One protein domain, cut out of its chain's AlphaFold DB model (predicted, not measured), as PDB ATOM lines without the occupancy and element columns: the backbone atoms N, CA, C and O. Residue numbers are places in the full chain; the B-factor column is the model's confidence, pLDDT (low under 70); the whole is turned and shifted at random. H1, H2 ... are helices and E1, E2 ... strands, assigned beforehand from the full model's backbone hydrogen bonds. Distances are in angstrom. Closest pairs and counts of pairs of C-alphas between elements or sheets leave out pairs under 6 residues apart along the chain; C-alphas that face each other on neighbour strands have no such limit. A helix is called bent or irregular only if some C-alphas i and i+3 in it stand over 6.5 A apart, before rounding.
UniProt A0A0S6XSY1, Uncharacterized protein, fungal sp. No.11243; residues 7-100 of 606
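What this domain is: This is residues 7 to 100 of the 606 residues of an uncharacterized protein of fungal sp. No.11243 (UniProt A0A0S6XSY1). A loose, drawn-out chain of small parts: a short strand hairpin, E1 and E2, sits between helix H1 and the beginning of the longest helix, H2, which leads away to the small helix H3 at its far end. From there a long looping stretch, residues 68 to 87, leads to a last helix, H4, which is apart from the other named elements at the opposite end of the domain from H1. The printed part has 94 residues with four named helices and two named strands, in the order H1, E1, E2, H2, H3, H4; the sheet order is E1 - E2, antiparallel. The class is mostly helix, though under half of the residues, 46 of 94, are in named elements. The whole is loose, with a radius of gyration of the C-alphas of 15.6 A, and its outline is flat, only just, spanning 42 by 33 by 18 A.

How they stand to each other: The sheet is a hairpin of E1, residues 34 to 36, and E2, residues 41 to 43, antiparallel with 160 degrees between their directions. N 36 and O 41 are 2.8 A apart and N 43 and O 34 are 3.0 A apart, both within hydrogen-bond range. H1, residues 20 to 29, comes closest to E1 at the C-alphas of Lys 27 and Tyr 35, 5.9 A apart. H1 and E2 are only just apart, at 8.4 A. H2, residues 46 to 60, comes closest to E2 at the C-alphas of Ala 43 and Met 49, 5.2 A apart. Its closest C-alphas to E1 are those of His 34 and Met 49, 6.3 A apart. H2 and H3, residues 64 to 67, only just touch, only at the corner by their link, with 3 pairs of C-alphas within 8 A; H2 does so with residues 59 to 60 alone, and the closest C-alphas, of Phe 60 and Arg 66, are 4.9 A apart. H4, residues 88 to 98, is apart from H1, H2, H3, E1 and E2. Every O i to N i+4 pair is within hydrogen-bond range in H1 and H4, and 9 of 11 are in H2; H3 is too short for such a pair.

Where its parts are: H1 begins at C-alpha 20, (-59.420, 7.829, 21.372), and measures 14.6 A. H2 measures 22.6 A from C-alpha 46, (-37.065, 13.550, 21.576), to C-alpha 60; it is irregular, with C-alphas 56 and 59 at 7.2 A. H3 is irregular too, with C-alphas 64 and 67 at 7.4 A. E1 measures 6.9 A and E2 6.2 A. H4 measures 15.2 A and ends at C-alpha 98, (-29.502, 30.490, 16.068).

The domain as a whole: The two C-alphas farthest apart, those of Thr 18 and Gln 100, are 47.2 A apart. The printed part has no cut. The link from H3 to H4, 20 residues, is long; the other links between named elements are tight. The mean pLDDT of the printed part is 78.9, with residues 59 to 73, 96 to 98 and 100 under 70.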
ATOM      1  N   GLN A   7     -56.684   2.502  26.217       87.75
ATOM      2  CA  GLN A   7     -55.402   2.737  26.895       87.75
ATOM      3  C   GLN A   7     -54.447   3.599  26.051       87.75
ATOM      4  O   GLN A   7     -54.557   3.644  24.822       87.75
ATOM      5  N   CYS A   8     -53.484   4.256  26.698       86.88
ATOM      6  CA  CYS A   8     -52.365   4.883  25.996       86.88
ATOM      7  C   CYS A   8     -51.502   3.831  25.259       86.88
ATOM      8  O   CYS A   8     -51.388   2.683  25.685       86.88
ATOM      9  N   THR A   9     -50.885   4.216  24.140       85.19
ATOM     10  CA  THR A   9     -50.004   3.346  23.332       85.19
ATOM     11  C   THR A   9     -48.551   3.329  23.817       85.19
ATOM     12  O   THR A   9     -47.786   2.448  23.424       85.19
ATOM     13  N   TYR A  10     -48.156   4.289  24.659       81.00
ATOM     14  CA  TYR A  10     -46.778   4.442  25.125       81.00
ATOM     15  C   TYR A  10     -46.374   3.357  26.123       81.00
ATOM     16  O   TYR A  10     -47.095   3.043  27.073       81.00
ATOM     17  N   ARG A  11     -45.160   2.824  25.953       76.62
ATOM     18  CA  ARG A  11     -44.562   1.865  26.888       76.62
ATOM     19  C   ARG A  11     -44.279   2.564  28.223       76.62
ATOM     20  O   ARG A  11     -43.342   3.343  28.326       76.62
ATOM     21  N   GLY A  12     -45.096   2.271  29.233       74.06
ATOM     22  CA  GLY A  12     -44.978   2.846  30.580       74.06
ATOM     23  C   GLY A  12     -46.079   3.839  30.964       74.06
ATOM     24  O   GLY A  12     -46.110   4.255  32.120       74.06
ATOM     25  N   CYS A  13     -47.009   4.177  30.062       83.50
ATOM     26  CA  CYS A  13     -48.225   4.904  30.429       83.50
ATOM     27  C   CYS A  13     -49.404   3.939  30.601       83.50
ATOM     28  O   CYS A  13     -49.795   3.254  29.658       83.50
ATOM     29  N   SER A  14     -49.979   3.903  31.803       80.62
ATOM     30  CA  SER A  14     -51.133   3.067  32.160       80.62
ATOM     31  C   SER A  14     -52.467   3.825  32.174       80.62
ATOM     32  O   SER A  14     -53.449   3.308  32.698       80.62
ATOM     33  N   GLU A  15     -52.512   5.053  31.648       83.19
ATOM     34  CA  GLU A  15     -53.742   5.848  31.591       83.19
ATOM     35  C   GLU A  15     -54.747   5.267  30.586       83.19
ATOM     36  O   GLU A  15     -54.381   4.844  29.481       83.19
ATOM     37  N   VAL A  16     -56.027   5.264  30.971       87.44
ATOM     38  CA  VAL A  16     -57.115   4.652  30.195       87.44
ATOM     39  C   VAL A  16     -58.286   5.620  30.047       87.44
ATOM     40  O   VAL A  16     -58.828   6.134  31.023       87.44
ATOM     41  N   PHE A  17     -58.701   5.842  28.803       87.88
ATOM     42  CA  PHE A  17     -59.627   6.897  28.405       87.88
ATOM     43  C   PHE A  17     -60.956   6.336  27.898       87.88
ATOM     44  O   PHE A  17     -61.037   5.223  27.381       87.88
ATOM     45  N   THR A  18     -62.019   7.135  27.969       86.62
ATOM     46  CA  THR A  18     -63.330   6.800  27.381       86.62
ATOM     47  C   THR A  18     -63.402   7.038  25.869       86.62
ATOM     48  O   THR A  18     -64.381   6.649  25.237       86.62
ATOM     49  N   SER A  19     -62.399   7.699  25.281       90.00
ATOM     50  CA  SER A  19     -62.341   8.028  23.855       90.00
ATOM     51  C   SER A  19     -60.899   8.076  23.348       90.00
ATOM     52  O   SER A  19     -60.007   8.576  24.031       90.00
ATOM     53  N   GLU A  20     -60.687   7.654  22.098       85.62
ATOM     54  CA  GLU A  20     -59.420   7.829  21.372       85.62
ATOM     55  C   GLU A  20     -58.991   9.307  21.315       85.62
ATOM     56  O   GLU A  20     -57.806   9.625  21.409       85.62
ATOM     57  N   LYS A  21     -59.959  10.228  21.226       86.62
ATOM     58  CA  LYS A  21     -59.701  11.673  21.200       86.62
ATOM     59  C   LYS A  21     -59.069  12.168  22.501       86.62
ATOM     60  O   LYS A  21     -58.194  13.028  22.460       86.62
ATOM     61  N   ASP A  22     -59.486  11.617  23.635       87.44
ATOM     62  CA  ASP A  22     -58.980  12.015  24.949       87.44
ATOM     63  C   ASP A  22     -57.618  11.370  25.232       87.44
ATOM     64  O   ASP A  22     -56.727  12.041  25.749       87.44
ATOM     65  N   MET A  23     -57.395  10.148  24.739       87.00
ATOM     66  CA  MET A  23     -56.069   9.523  24.668       87.00
ATOM     67  C   MET A  23     -55.083  10.352  23.814       87.00
ATOM     68  O   MET A  23     -53.973  10.639  24.265       87.00
ATOM     69  N   LYS A  24     -55.495  10.839  22.632       87.50
ATOM     70  CA  LYS A  24     -54.687  11.754  21.795       87.50
ATOM     71  C   LYS A  24     -54.486  13.141  22.424       87.50
ATOM     72  O   LYS A  24     -53.438  13.749  22.218       87.50
ATOM     73  N   ASN A  25     -55.436  13.638  23.221       87.69
ATOM     74  CA  ASN A  25     -55.251  14.864  24.009       87.69
ATOM     75  C   ASN A  25     -54.215  14.660  25.129       87.69
ATOM     76  O   ASN A  25     -53.320  15.489  25.273       87.69
ATOM     77  N   HIS A  26     -54.296  13.563  25.890       87.88
ATOM     78  CA  HIS A  26     -53.332  13.227  26.946       87.88
ATOM     79  C   HIS A  26     -51.898  13.169  26.404       87.88
ATOM     80  O   HIS A  26     -51.027  13.874  26.911       87.88
ATOM     81  N   LYS A  27     -51.680  12.434  25.305       87.25
ATOM     82  CA  LYS A  27     -50.387  12.366  24.601       87.25
ATOM     83  C   LYS A  27     -49.809  13.726  24.191       87.25
ATOM     84  O   LYS A  27     -48.606  13.839  24.019       87.25
ATOM     85  N   TYR A  28     -50.653  14.734  23.967       84.44
ATOM     86  CA  TYR A  28     -50.231  16.067  23.526       84.44
ATOM     87  C   TYR A  28     -49.895  17.020  24.689       84.44
ATOM     88  O   TYR A  28     -49.174  17.994  24.482       84.44
ATOM     89  N   TYR A  29     -50.418  16.768  25.894       83.25
ATOM     90  CA  TYR A  29     -50.211  17.630  27.069       83.25
ATOM     91  C   TYR A  29     -49.296  17.027  28.143       83.25
ATOM     92  O   TYR A  29     -48.788  17.774  28.979       83.25
ATOM     93  N   ASP A  30     -49.079  15.710  28.149       83.31
ATOM     94  CA  ASP A  30     -48.143  15.062  29.069       83.31
ATOM     95  C   ASP A  30     -46.686  15.288  28.607       83.31
ATOM     96  O   ASP A  30     -46.325  14.850  27.512       83.31
ATOM     97  N   PRO A  31     -45.819  15.930  29.417       79.88
ATOM     98  CA  PRO A  31     -44.433  16.211  29.040       79.88
ATOM     99  C   PRO A  31     -43.553  14.959  28.873       79.88
ATOM    100  O   PRO A  31     -42.415  15.093  28.425       79.88
ATOM    101  N   LYS A  32     -44.042  13.761  29.226       79.94
ATOM    102  CA  LYS A  32     -43.350  12.480  29.001       79.94
ATOM    103  C   LYS A  32     -43.646  11.851  27.634       79.94
ATOM    104  O   LYS A  32     -43.000  10.868  27.283       79.94
ATOM    105  N   HIS A  33     -44.618  12.368  26.879       82.88
ATOM    106  CA  HIS A  33     -45.055  11.783  25.610       82.88
ATOM    107  C   HIS A  33     -44.652  12.660  24.420       82.88
ATOM    108  O   HIS A  33     -45.159  13.763  24.219       82.88
ATOM    109  N   HIS A  34     -43.746  12.154  23.584       83.94
ATOM    110  CA  HIS A  34     -43.299  12.841  22.373       83.94
ATOM    111  C   HIS A  34     -44.211  12.489  21.183       83.94
ATOM    112  O   HIS A  34     -43.842  11.728  20.294       83.94
ATOM    113  N   TYR A  35     -45.429  13.044  21.161       86.69
ATOM    114  CA  TYR A  35     -46.461  12.734  20.155       86.69
ATOM    115  C   TYR A  35     -46.622  13.814  19.068       86.69
ATOM    116  O   TYR A  35     -46.798  15.005  19.343       86.69
ATOM    117  N   CYS A  36     -46.635  13.388  17.801       86.38
ATOM    118  CA  CYS A  36     -46.857  14.244  16.639       86.38
ATOM    119  C   CYS A  36     -48.331  14.256  16.200       86.38
ATOM    120  O   CYS A  36     -48.779  13.456  15.377       86.38
ATOM    121  N   ARG A  37     -49.066  15.280  16.644       82.25
ATOM    122  CA  ARG A  37     -50.472  15.526  16.269       82.25
ATOM    123  C   ARG A  37     -50.734  15.760  14.762       82.25
ATOM    124  O   ARG A  37     -51.889  15.745  14.348       82.25
ATOM    125  N   LYS A  38     -49.717  16.017  13.926       81.88
ATOM    126  CA  LYS A  38     -49.916  16.215  12.469       81.88
ATOM    127  C   LYS A  38     -49.870  14.919  11.656       81.88
ATOM    128  O   LYS A  38     -50.439  14.884  10.568       81.88
ATOM    129  N   CYS A  39     -49.171  13.901  12.155       81.56
ATOM    130  CA  CYS A  39     -48.933  12.636  11.459       81.56
ATOM    131  C   CYS A  39     -49.361  11.409  12.287       81.56
ATOM    132  O   CYS A  39     -49.084  10.288  11.880       81.56
ATOM    133  N   ASP A  40     -50.016  11.632  13.434       83.81
ATOM    134  CA  ASP A  40     -50.428  10.619  14.415       83.81
ATOM    135  C   ASP A  40     -49.310   9.638  14.825       83.81
ATOM    136  O   ASP A  40     -49.546   8.457  15.064       83.81
ATOM    137  N   TYR A  41     -48.082  10.155  14.940       85.44
ATOM    138  CA  TYR A  41     -46.893   9.379  15.294       85.44
ATOM    139  C   TYR A  41     -46.545   9.510  16.781       85.44
ATOM    140  O   TYR A  41     -46.430  10.624  17.297       85.44
ATOM    141  N   ASP A  42     -46.358   8.374  17.449       86.06
ATOM    142  CA  ASP A  42     -45.835   8.278  18.811       86.06
ATOM    143  C   ASP A  42     -44.330   7.987  18.739       86.06
ATOM    144  O   ASP A  42     -43.958   6.898  18.305       86.06
ATOM    145  N   ALA A  43     -43.483   8.938  19.139       85.38
ATOM    146  CA  ALA A  43     -42.034   8.746  19.139       85.38
ATOM    147  C   ALA A  43     -41.540   8.188  20.480       85.38
ATOM    148  O   ALA A  43     -42.083   8.522  21.537       85.38
ATOM    149  N   ALA A  44     -40.488   7.372  20.453       84.12
ATOM    150  CA  ALA A  44     -39.885   6.793  21.653       84.12
ATOM    151  C   ALA A  44     -39.233   7.857  22.557       84.12
ATOM    152  O   ALA A  44     -39.317   7.772  23.783       84.12
ATOM    153  N   ASP A  45     -38.607   8.864  21.948       86.19
ATOM    154  CA  ASP A  45     -37.853   9.923  22.615       86.19
ATOM    155  C   ASP A  45     -37.814  11.214  21.764       86.19
ATOM    156  O   ASP A  45     -38.422  11.310  20.692       86.19
ATOM    157  N   TRP A  46     -37.141  12.256  22.261       82.88
ATOM    158  CA  TRP A  46     -37.065  13.550  21.576       82.88
ATOM    159  C   TRP A  46     -36.249  13.507  20.271       82.88
ATOM    160  O   TRP A  46     -36.582  14.250  19.344       82.88
ATOM    161  N   ASN A  47     -35.236  12.637  20.161       86.38
ATOM    162  CA  ASN A  47     -34.480  12.476  18.917       86.38
ATOM    163  C   ASN A  47     -35.349  11.778  17.868       86.38
ATOM    164  O   ASN A  47     -35.451  12.274  16.752       86.38
ATOM    165  N   ASP A  48     -36.049  10.704  18.238       87.81
ATOM    166  CA  ASP A  48     -36.988   9.999  17.354       87.81
ATOM    167  C   ASP A  48     -38.126  10.927  16.859       87.81
ATOM    168  O   ASP A  48     -38.504  10.923  15.684       87.81
ATOM    169  N   MET A  49     -38.604  11.844  17.711       85.88
ATOM    170  CA  MET A  49     -39.530  12.914  17.303       85.88
ATOM    171  C   MET A  49     -38.898  13.916  16.322       85.88
ATOM    172  O   MET A  49     -39.561  14.374  15.388       85.88
ATOM    173  N   LEU A  50     -37.633  14.291  16.521       86.31
ATOM    174  CA  LEU A  50     -36.909  15.175  15.609       86.31
ATOM    175  C   LEU A  50     -36.687  14.496  14.247       86.31
ATOM    176  O   LEU A  50     -37.030  15.077  13.213       86.31
ATOM    177  N   ASP A  51     -36.219  13.251  14.247       84.44
ATOM    178  CA  ASP A  51     -35.985  12.444  13.052       84.44
ATOM    179  C   ASP A  51     -37.286  12.168  12.288       84.44
ATOM    180  O   ASP A  51     -37.309  12.300  11.063       84.44
ATOM    181  N   HIS A  52     -38.411  11.936  12.976       87.88
ATOM    182  CA  HIS A  52     -39.741  11.899  12.358       87.88
ATOM    183  C   HIS A  52     -40.051  13.186  11.569       87.88
ATOM    184  O   HIS A  52     -40.463  13.126  10.404       87.88
ATOM    185  N   LYS A  53     -39.822  14.371  12.160       85.56
ATOM    186  CA  LYS A  53     -40.037  15.653  11.462       85.56
ATOM    187  C   LYS A  53     -39.067  15.846  10.288       85.56
ATOM    188  O   LYS A  53     -39.465  16.446   9.285       85.56
ATOM    189  N   ILE A  54     -37.826  15.363  10.399       84.44
ATOM    190  CA  ILE A  54     -36.782  15.436   9.356       84.44
ATOM    191  C   ILE A  54     -37.093  14.487   8.187       84.44
ATOM    192  O   ILE A  54     -37.056  14.908   7.026       84.44
ATOM    193  N   ALA A  55     -37.514  13.255   8.462       82.31
ATOM    194  CA  ALA A  55     -37.993  12.318   7.450       82.31
ATOM    195  C   ALA A  55     -39.227  12.870   6.712       82.31
ATOM    196  O   ALA A  55     -39.282  12.837   5.483       82.31
ATOM    197  N   ALA A  56     -40.174  13.476   7.437       79.75
ATOM    198  CA  ALA A  56     -41.394  14.054   6.865       79.75
ATOM    199  C   ALA A  56     -41.166  15.279   5.947       79.75
ATOM    200  O   ALA A  56     -42.047  15.628   5.155       79.75
ATOM    201  N   MET A  57     -40.006  15.943   6.026       78.50
ATOM    202  CA  MET A  57     -39.659  17.087   5.164       78.50
ATOM    203  C   MET A  57     -38.700  16.737   4.014       78.50
ATOM    204  O   MET A  57     -38.718  17.425   2.991       78.50
ATOM    205  N   ALA A  58     -37.855  15.709   4.168       72.62
ATOM    206  CA  ALA A  58     -36.757  15.416   3.242       72.62
ATOM    207  C   ALA A  58     -37.199  15.174   1.776       72.62
ATOM    208  O   ALA A  58     -36.572  15.761   0.882       72.62
ATOM    209  N   PRO A  59     -38.304  14.446   1.488       69.56
ATOM    210  CA  PRO A  59     -38.797  14.255   0.119       69.56
ATOM    211  C   PRO A  59     -39.135  15.558  -0.613       69.56
ATOM    212  O   PRO A  59     -39.086  15.606  -1.836       69.56
ATOM    213  N   PHE A  60     -39.437  16.631   0.124       67.81
ATOM    214  CA  PHE A  60     -39.783  17.945  -0.420       67.81
ATOM    215  C   PHE A  60     -38.608  18.940  -0.447       67.81
ATOM    216  O   PHE A  60     -38.825  20.134  -0.690       67.81
ATOM    217  N   LEU A  61     -37.394  18.508  -0.104       65.50
ATOM    218  CA  LEU A  61     -36.182  19.337  -0.116       65.50
ATOM    219  C   LEU A  61     -35.101  18.751  -1.030       65.50
ATOM    220  O   LEU A  61     -34.420  19.516  -1.708       65.50
ATOM    221  N   ILE A  62     -34.974  17.420  -1.048       63.38
ATOM    222  CA  ILE A  62     -33.927  16.683  -1.774       63.38
ATOM    223  C   ILE A  62     -34.526  15.718  -2.818       63.38
ATOM    224  O   ILE A  62     -33.858  15.402  -3.796       63.38
ATOM    225  N   GLY A  63     -35.766  15.250  -2.622       58.56
ATOM    226  CA  GLY A  63     -36.398  14.219  -3.455       58.56
ATOM    227  C   GLY A  63     -37.358  14.720  -4.539       58.56
ATOM    228  O   GLY A  63     -37.626  15.915  -4.687       58.56
ATOM    229  N   ASP A  64     -37.927  13.751  -5.258       59.25
ATOM    230  CA  ASP A  64     -38.724  13.909  -6.488       59.25
ATOM    231  C   ASP A  64     -40.029  14.715  -6.313       59.25
ATOM    232  O   ASP A  64     -40.666  15.122  -7.285       59.25
ATOM    233  N   LEU A  65     -40.441  14.982  -5.070       58.81
ATOM    234  CA  LEU A  65     -41.671  15.706  -4.732       58.81
ATOM    235  C   LEU A  65     -41.481  17.231  -4.658       58.81
ATOM    236  O   LEU A  65     -42.382  17.946  -4.210       58.81
ATOM    237  N   ARG A  66     -40.327  17.748  -5.107       56.16
ATOM    238  CA  ARG A  66     -39.996  19.185  -5.148       56.16
ATOM    239  C   ARG A  66     -41.055  20.016  -5.888       56.16
ATOM    240  O   ARG A  66     -41.465  21.058  -5.379       56.16
ATOM    241  N   ASP A  67     -41.540  19.499  -7.018       56.44
ATOM    242  CA  ASP A  67     -42.458  20.181  -7.947       56.44
ATOM    243  C   ASP A  67     -43.874  19.562  -7.985       56.44
ATOM    244  O   ASP A  67     -44.716  19.927  -8.812       56.44
ATOM    245  N   ALA A  68     -44.171  18.639  -7.063       61.28
ATOM    246  CA  ALA A  68     -45.429  17.892  -6.991       61.28
ATOM    247  C   ALA A  68     -46.620  18.768  -6.539       61.28
ATOM    248  O   ALA A  68     -47.033  18.757  -5.374       61.28
ATOM    249  N   LYS A  69     -47.197  19.528  -7.483       54.47
ATOM    250  CA  LYS A  69     -48.360  20.421  -7.302       54.47
ATOM    251  C   LYS A  69     -49.575  19.703  -6.695       54.47
ATOM    252  O   LYS A  69     -50.442  19.203  -7.404       54.47
ATOM    253  N   GLY A  70     -49.665  19.720  -5.367       58.56
ATOM    254  CA  GLY A  70     -50.797  19.195  -4.600       58.56
ATOM    255  C   GLY A  70     -50.393  18.646  -3.233       58.56
ATOM    256  O   GLY A  70     -51.142  18.802  -2.267       58.56
ATOM    257  N   GLN A  71     -49.193  18.073  -3.118       63.66
ATOM    258  CA  GLN A  71     -48.703  17.544  -1.848       63.66
ATOM    259  C   GLN A  71     -48.155  18.666  -0.954       63.66
ATOM    260  O   GLN A  71     -47.473  19.585  -1.411       63.66
ATOM    261  N   ARG A  72     -48.484  18.616   0.342       59.88
ATOM    262  CA  ARG A  72     -48.084  19.623   1.336       59.88
ATOM    263  C   ARG A  72     -47.087  19.019   2.317       59.88
ATOM    264  O   ARG A  72     -47.360  17.974   2.896       59.88
ATOM    265  N   LYS A  73     -45.983  19.730   2.558       68.38
ATOM    266  CA  LYS A  73     -44.993  19.387   3.590       68.38
ATOM    267  C   LYS A  73     -45.695  19.407   4.954       68.38
ATOM    268  O   LYS A  73     -46.201  20.455   5.358       68.38
ATOM    269  N   THR A  74     -45.778  18.269   5.642       71.12
ATOM    270  CA  THR A  74     -46.448  18.166   6.954       71.12
ATOM    271  C   THR A  74     -45.615  18.841   8.044       71.12
ATOM    272  O   THR A  74     -46.144  19.580   8.883       71.12
ATOM    273  N   HIS A  75     -44.295  18.664   7.976       81.00
ATOM    274  CA  HIS A  75     -43.308  19.317   8.829       81.00
ATOM    275  C   HIS A  75     -42.288  20.125   8.036       81.00
ATOM    276  O   HIS A  75     -42.044  19.902   6.850       81.00
ATOM    277  N   LEU A  76     -41.713  21.100   8.735       85.00
ATOM    278  CA  LEU A  76     -40.633  21.952   8.265       85.00
ATOM    279  C   LEU A  76     -39.915  22.516   9.495       85.00
ATOM    280  O   LEU A  76     -40.059  23.690   9.815       85.00
ATOM    281  N   CYS A  77     -39.215  21.667  10.242       86.00
ATOM    282  CA  CYS A  77     -38.473  22.095  11.423       86.00
ATOM    283  C   CYS A  77     -37.001  22.438  11.138       86.00
ATOM    284  O   CYS A  77     -36.493  22.170  10.047       86.00
ATOM    285  N   CYS A  78     -36.314  23.038  12.110       84.44
ATOM    286  CA  CYS A  78     -34.850  23.065  12.111       84.44
ATOM    287  C   CYS A  78     -34.287  21.664  12.409       84.44
ATOM    288  O   CYS A  78     -34.868  20.920  13.197       84.44
ATOM    289  N   GLU A  79     -33.145  21.331  11.807       80.62
ATOM    290  CA  GLU A  79     -32.424  20.066  12.020       80.62
ATOM    291  C   GLU A  79     -31.664  19.990  13.358       80.62
ATOM    292  O   GLU A  79     -31.338  18.896  13.794       80.62
ATOM    293  N   PHE A  80     -31.409  21.128  14.021       76.94
ATOM    294  CA  PHE A  80     -30.636  21.186  15.271       76.94
ATOM    295  C   PHE A  80     -31.501  21.343  16.537       76.94
ATOM    296  O   PHE A  80     -31.147  20.804  17.578       76.94
ATOM    297  N   CYS A  81     -32.632  22.062  16.470       80.75
ATOM    298  CA  CYS A  81     -33.510  22.308  17.630       80.75
ATOM    299  C   CYS A  81     -34.956  21.799  17.488       80.75
ATOM    300  O   CYS A  81     -35.731  21.890  18.438       80.75
ATOM    301  N   GLY A  82     -35.372  21.313  16.314       79.94
ATOM    302  CA  GLY A  82     -36.724  20.780  16.109       79.94
ATOM    303  C   GLY A  82     -37.887  21.785  16.126       79.94
ATOM    304  O   GLY A  82     -39.039  21.351  16.016       79.94
ATOM    305  N   GLU A  83     -37.631  23.097  16.211       81.81
ATOM    306  CA  GLU A  83     -38.651  24.154  16.072       81.81
ATOM    307  C   GLU A  83     -39.332  24.108  14.694       81.81
ATOM    308  O   GLU A  83     -38.640  24.027  13.685       81.81
ATOM    309  N   ASP A  84     -40.671  24.162  14.631       82.75
ATOM    310  CA  ASP A  84     -41.467  24.097  13.390       82.75
ATOM    311  C   ASP A  84     -41.665  25.484  12.728       82.75
ATOM    312  O   ASP A  84     -42.299  26.380  13.291       82.75
ATOM    313  N   PHE A  85     -41.237  25.624  11.470       84.69
ATOM    314  CA  PHE A  85     -41.341  26.844  10.660       84.69
ATOM    315  C   PHE A  85     -42.505  26.807   9.659       84.69
ATOM    316  O   PHE A  85     -42.997  25.756   9.251       84.69
ATOM    317  N   LYS A  86     -42.936  27.999   9.224       82.25
ATOM    318  CA  LYS A  86     -44.017  28.192   8.233       82.25
ATOM    319  C   LYS A  86     -43.512  28.389   6.799       82.25
ATOM    320  O   LYS A  86     -44.294  28.272   5.861       82.25
ATOM    321  N   SER A  87     -42.230  28.707   6.623       84.75
ATOM    322  CA  SER A  87     -41.581  28.936   5.330       84.75
ATOM    323  C   SER A  87     -40.159  28.375   5.346       84.75
ATOM    324  O   SER A  87     -39.510  28.338   6.392       84.75
ATOM    325  N   SER A  88     -39.664  27.933   4.185       77.62
ATOM    326  CA  SER A  88     -38.282  27.447   4.037       77.62
ATOM    327  C   SER A  88     -37.277  28.545   4.369       77.62
ATOM    328  O   SER A  88     -36.316  28.292   5.088       77.62
ATOM    329  N   GLN A  89     -37.567  29.769   3.923       78.81
ATOM    330  CA  GLN A  89     -36.783  30.961   4.224       78.81
ATOM    331  C   GLN A  89     -36.666  31.197   5.738       78.81
ATOM    332  O   GLN A  89     -35.558  31.298   6.243       78.81
ATOM    333  N   GLY A  90     -37.775  31.143   6.488       83.94
ATOM    334  CA  GLY A  90     -37.749  31.329   7.944       83.94
ATOM    335  C   GLY A  90     -36.910  30.282   8.686       83.94
ATOM    336  O   GLY A  90     -36.230  30.626   9.647       83.94
ATOM    337  N   ARG A  91     -36.879  29.026   8.212       82.44
ATOM    338  CA  ARG A  91     -35.948  28.004   8.729       82.44
ATOM    339  C   ARG A  91     -34.492  28.330   8.376       82.44
ATOM    340  O   ARG A  91     -33.610  28.100   9.197       82.44
ATOM    341  N   MET A  92     -34.222  28.796   7.156       75.12
ATOM    342  CA  MET A  92     -32.868  29.149   6.707       75.12
ATOM    343  C   MET A  92     -32.311  30.347   7.481       75.12
ATOM    344  O   MET A  92     -31.153  30.313   7.890       75.12
ATOM    345  N   ASP A  93     -33.141  31.358   7.735       77.62
ATOM    346  CA  ASP A  93     -32.779  32.526   8.536       77.62
ATOM    347  C   ASP A  93     -32.597  32.139  10.014       77.62
ATOM    348  O   ASP A  93     -31.548  32.426  10.582       77.62
ATOM    349  N   HIS A  94     -33.502  31.338  10.599       82.62
ATOM    350  CA  HIS A  94     -33.298  30.744  11.933       82.62
ATOM    351  C   HIS A  94     -31.993  29.952  12.037       82.62
ATOM    352  O   HIS A  94     -31.241  30.117  12.992       82.62
ATOM    353  N   ARG A  95     -31.681  29.103  11.050       76.62
ATOM    354  CA  ARG A  95     -30.419  28.352  11.032       76.62
ATOM    355  C   ARG A  95     -29.216  29.299  10.964       76.62
ATOM    356  O   ARG A  95     -28.242  29.061  11.661       76.62
ATOM    357  N   ARG A  96     -29.289  30.377  10.179       69.44
ATOM    358  CA  ARG A  96     -28.239  31.408  10.082       69.44
ATOM    359  C   ARG A  96     -28.066  32.210  11.380       69.44
ATOM    360  O   ARG A  96     -26.956  32.648  11.666       69.44
ATOM    361  N   GLU A  97     -29.136  32.423  12.140       69.25
ATOM    362  CA  GLU A  97     -29.130  33.235  13.362       69.25
ATOM    363  C   GLU A  97     -28.813  32.405  14.617       69.25
ATOM    364  O   GLU A  97     -27.871  32.733  15.340       69.25
ATOM    365  N   MET A  98     -29.546  31.311  14.846       66.12
ATOM    366  CA  MET A  98     -29.502  30.490  16.068       66.12
ATOM    367  C   MET A  98     -28.563  29.277  15.980       66.12
ATOM    368  O   MET A  98     -28.081  28.811  17.008       66.12
ATOM    369  N   HIS A  99     -28.293  28.763  14.775       70.62
ATOM    370  CA  HIS A  99     -27.429  27.592  14.542       70.62
ATOM    371  C   HIS A  99     -26.313  27.907  13.545       70.62
ATOM    372  O   HIS A  99     -26.079  27.194  12.564       70.62
ATOM    373  N   GLN A 100     -25.625  29.014  13.819       67.19
ATOM    374  CA  GLN A 100     -24.309  29.283  13.258       67.19
ATOM    375  C   GLN A 100     -23.421  28.078  13.590       67.19
ATOM    376  O   GLN A 100     -23.340  27.693  14.751       67.19
TER     377      GLN A 100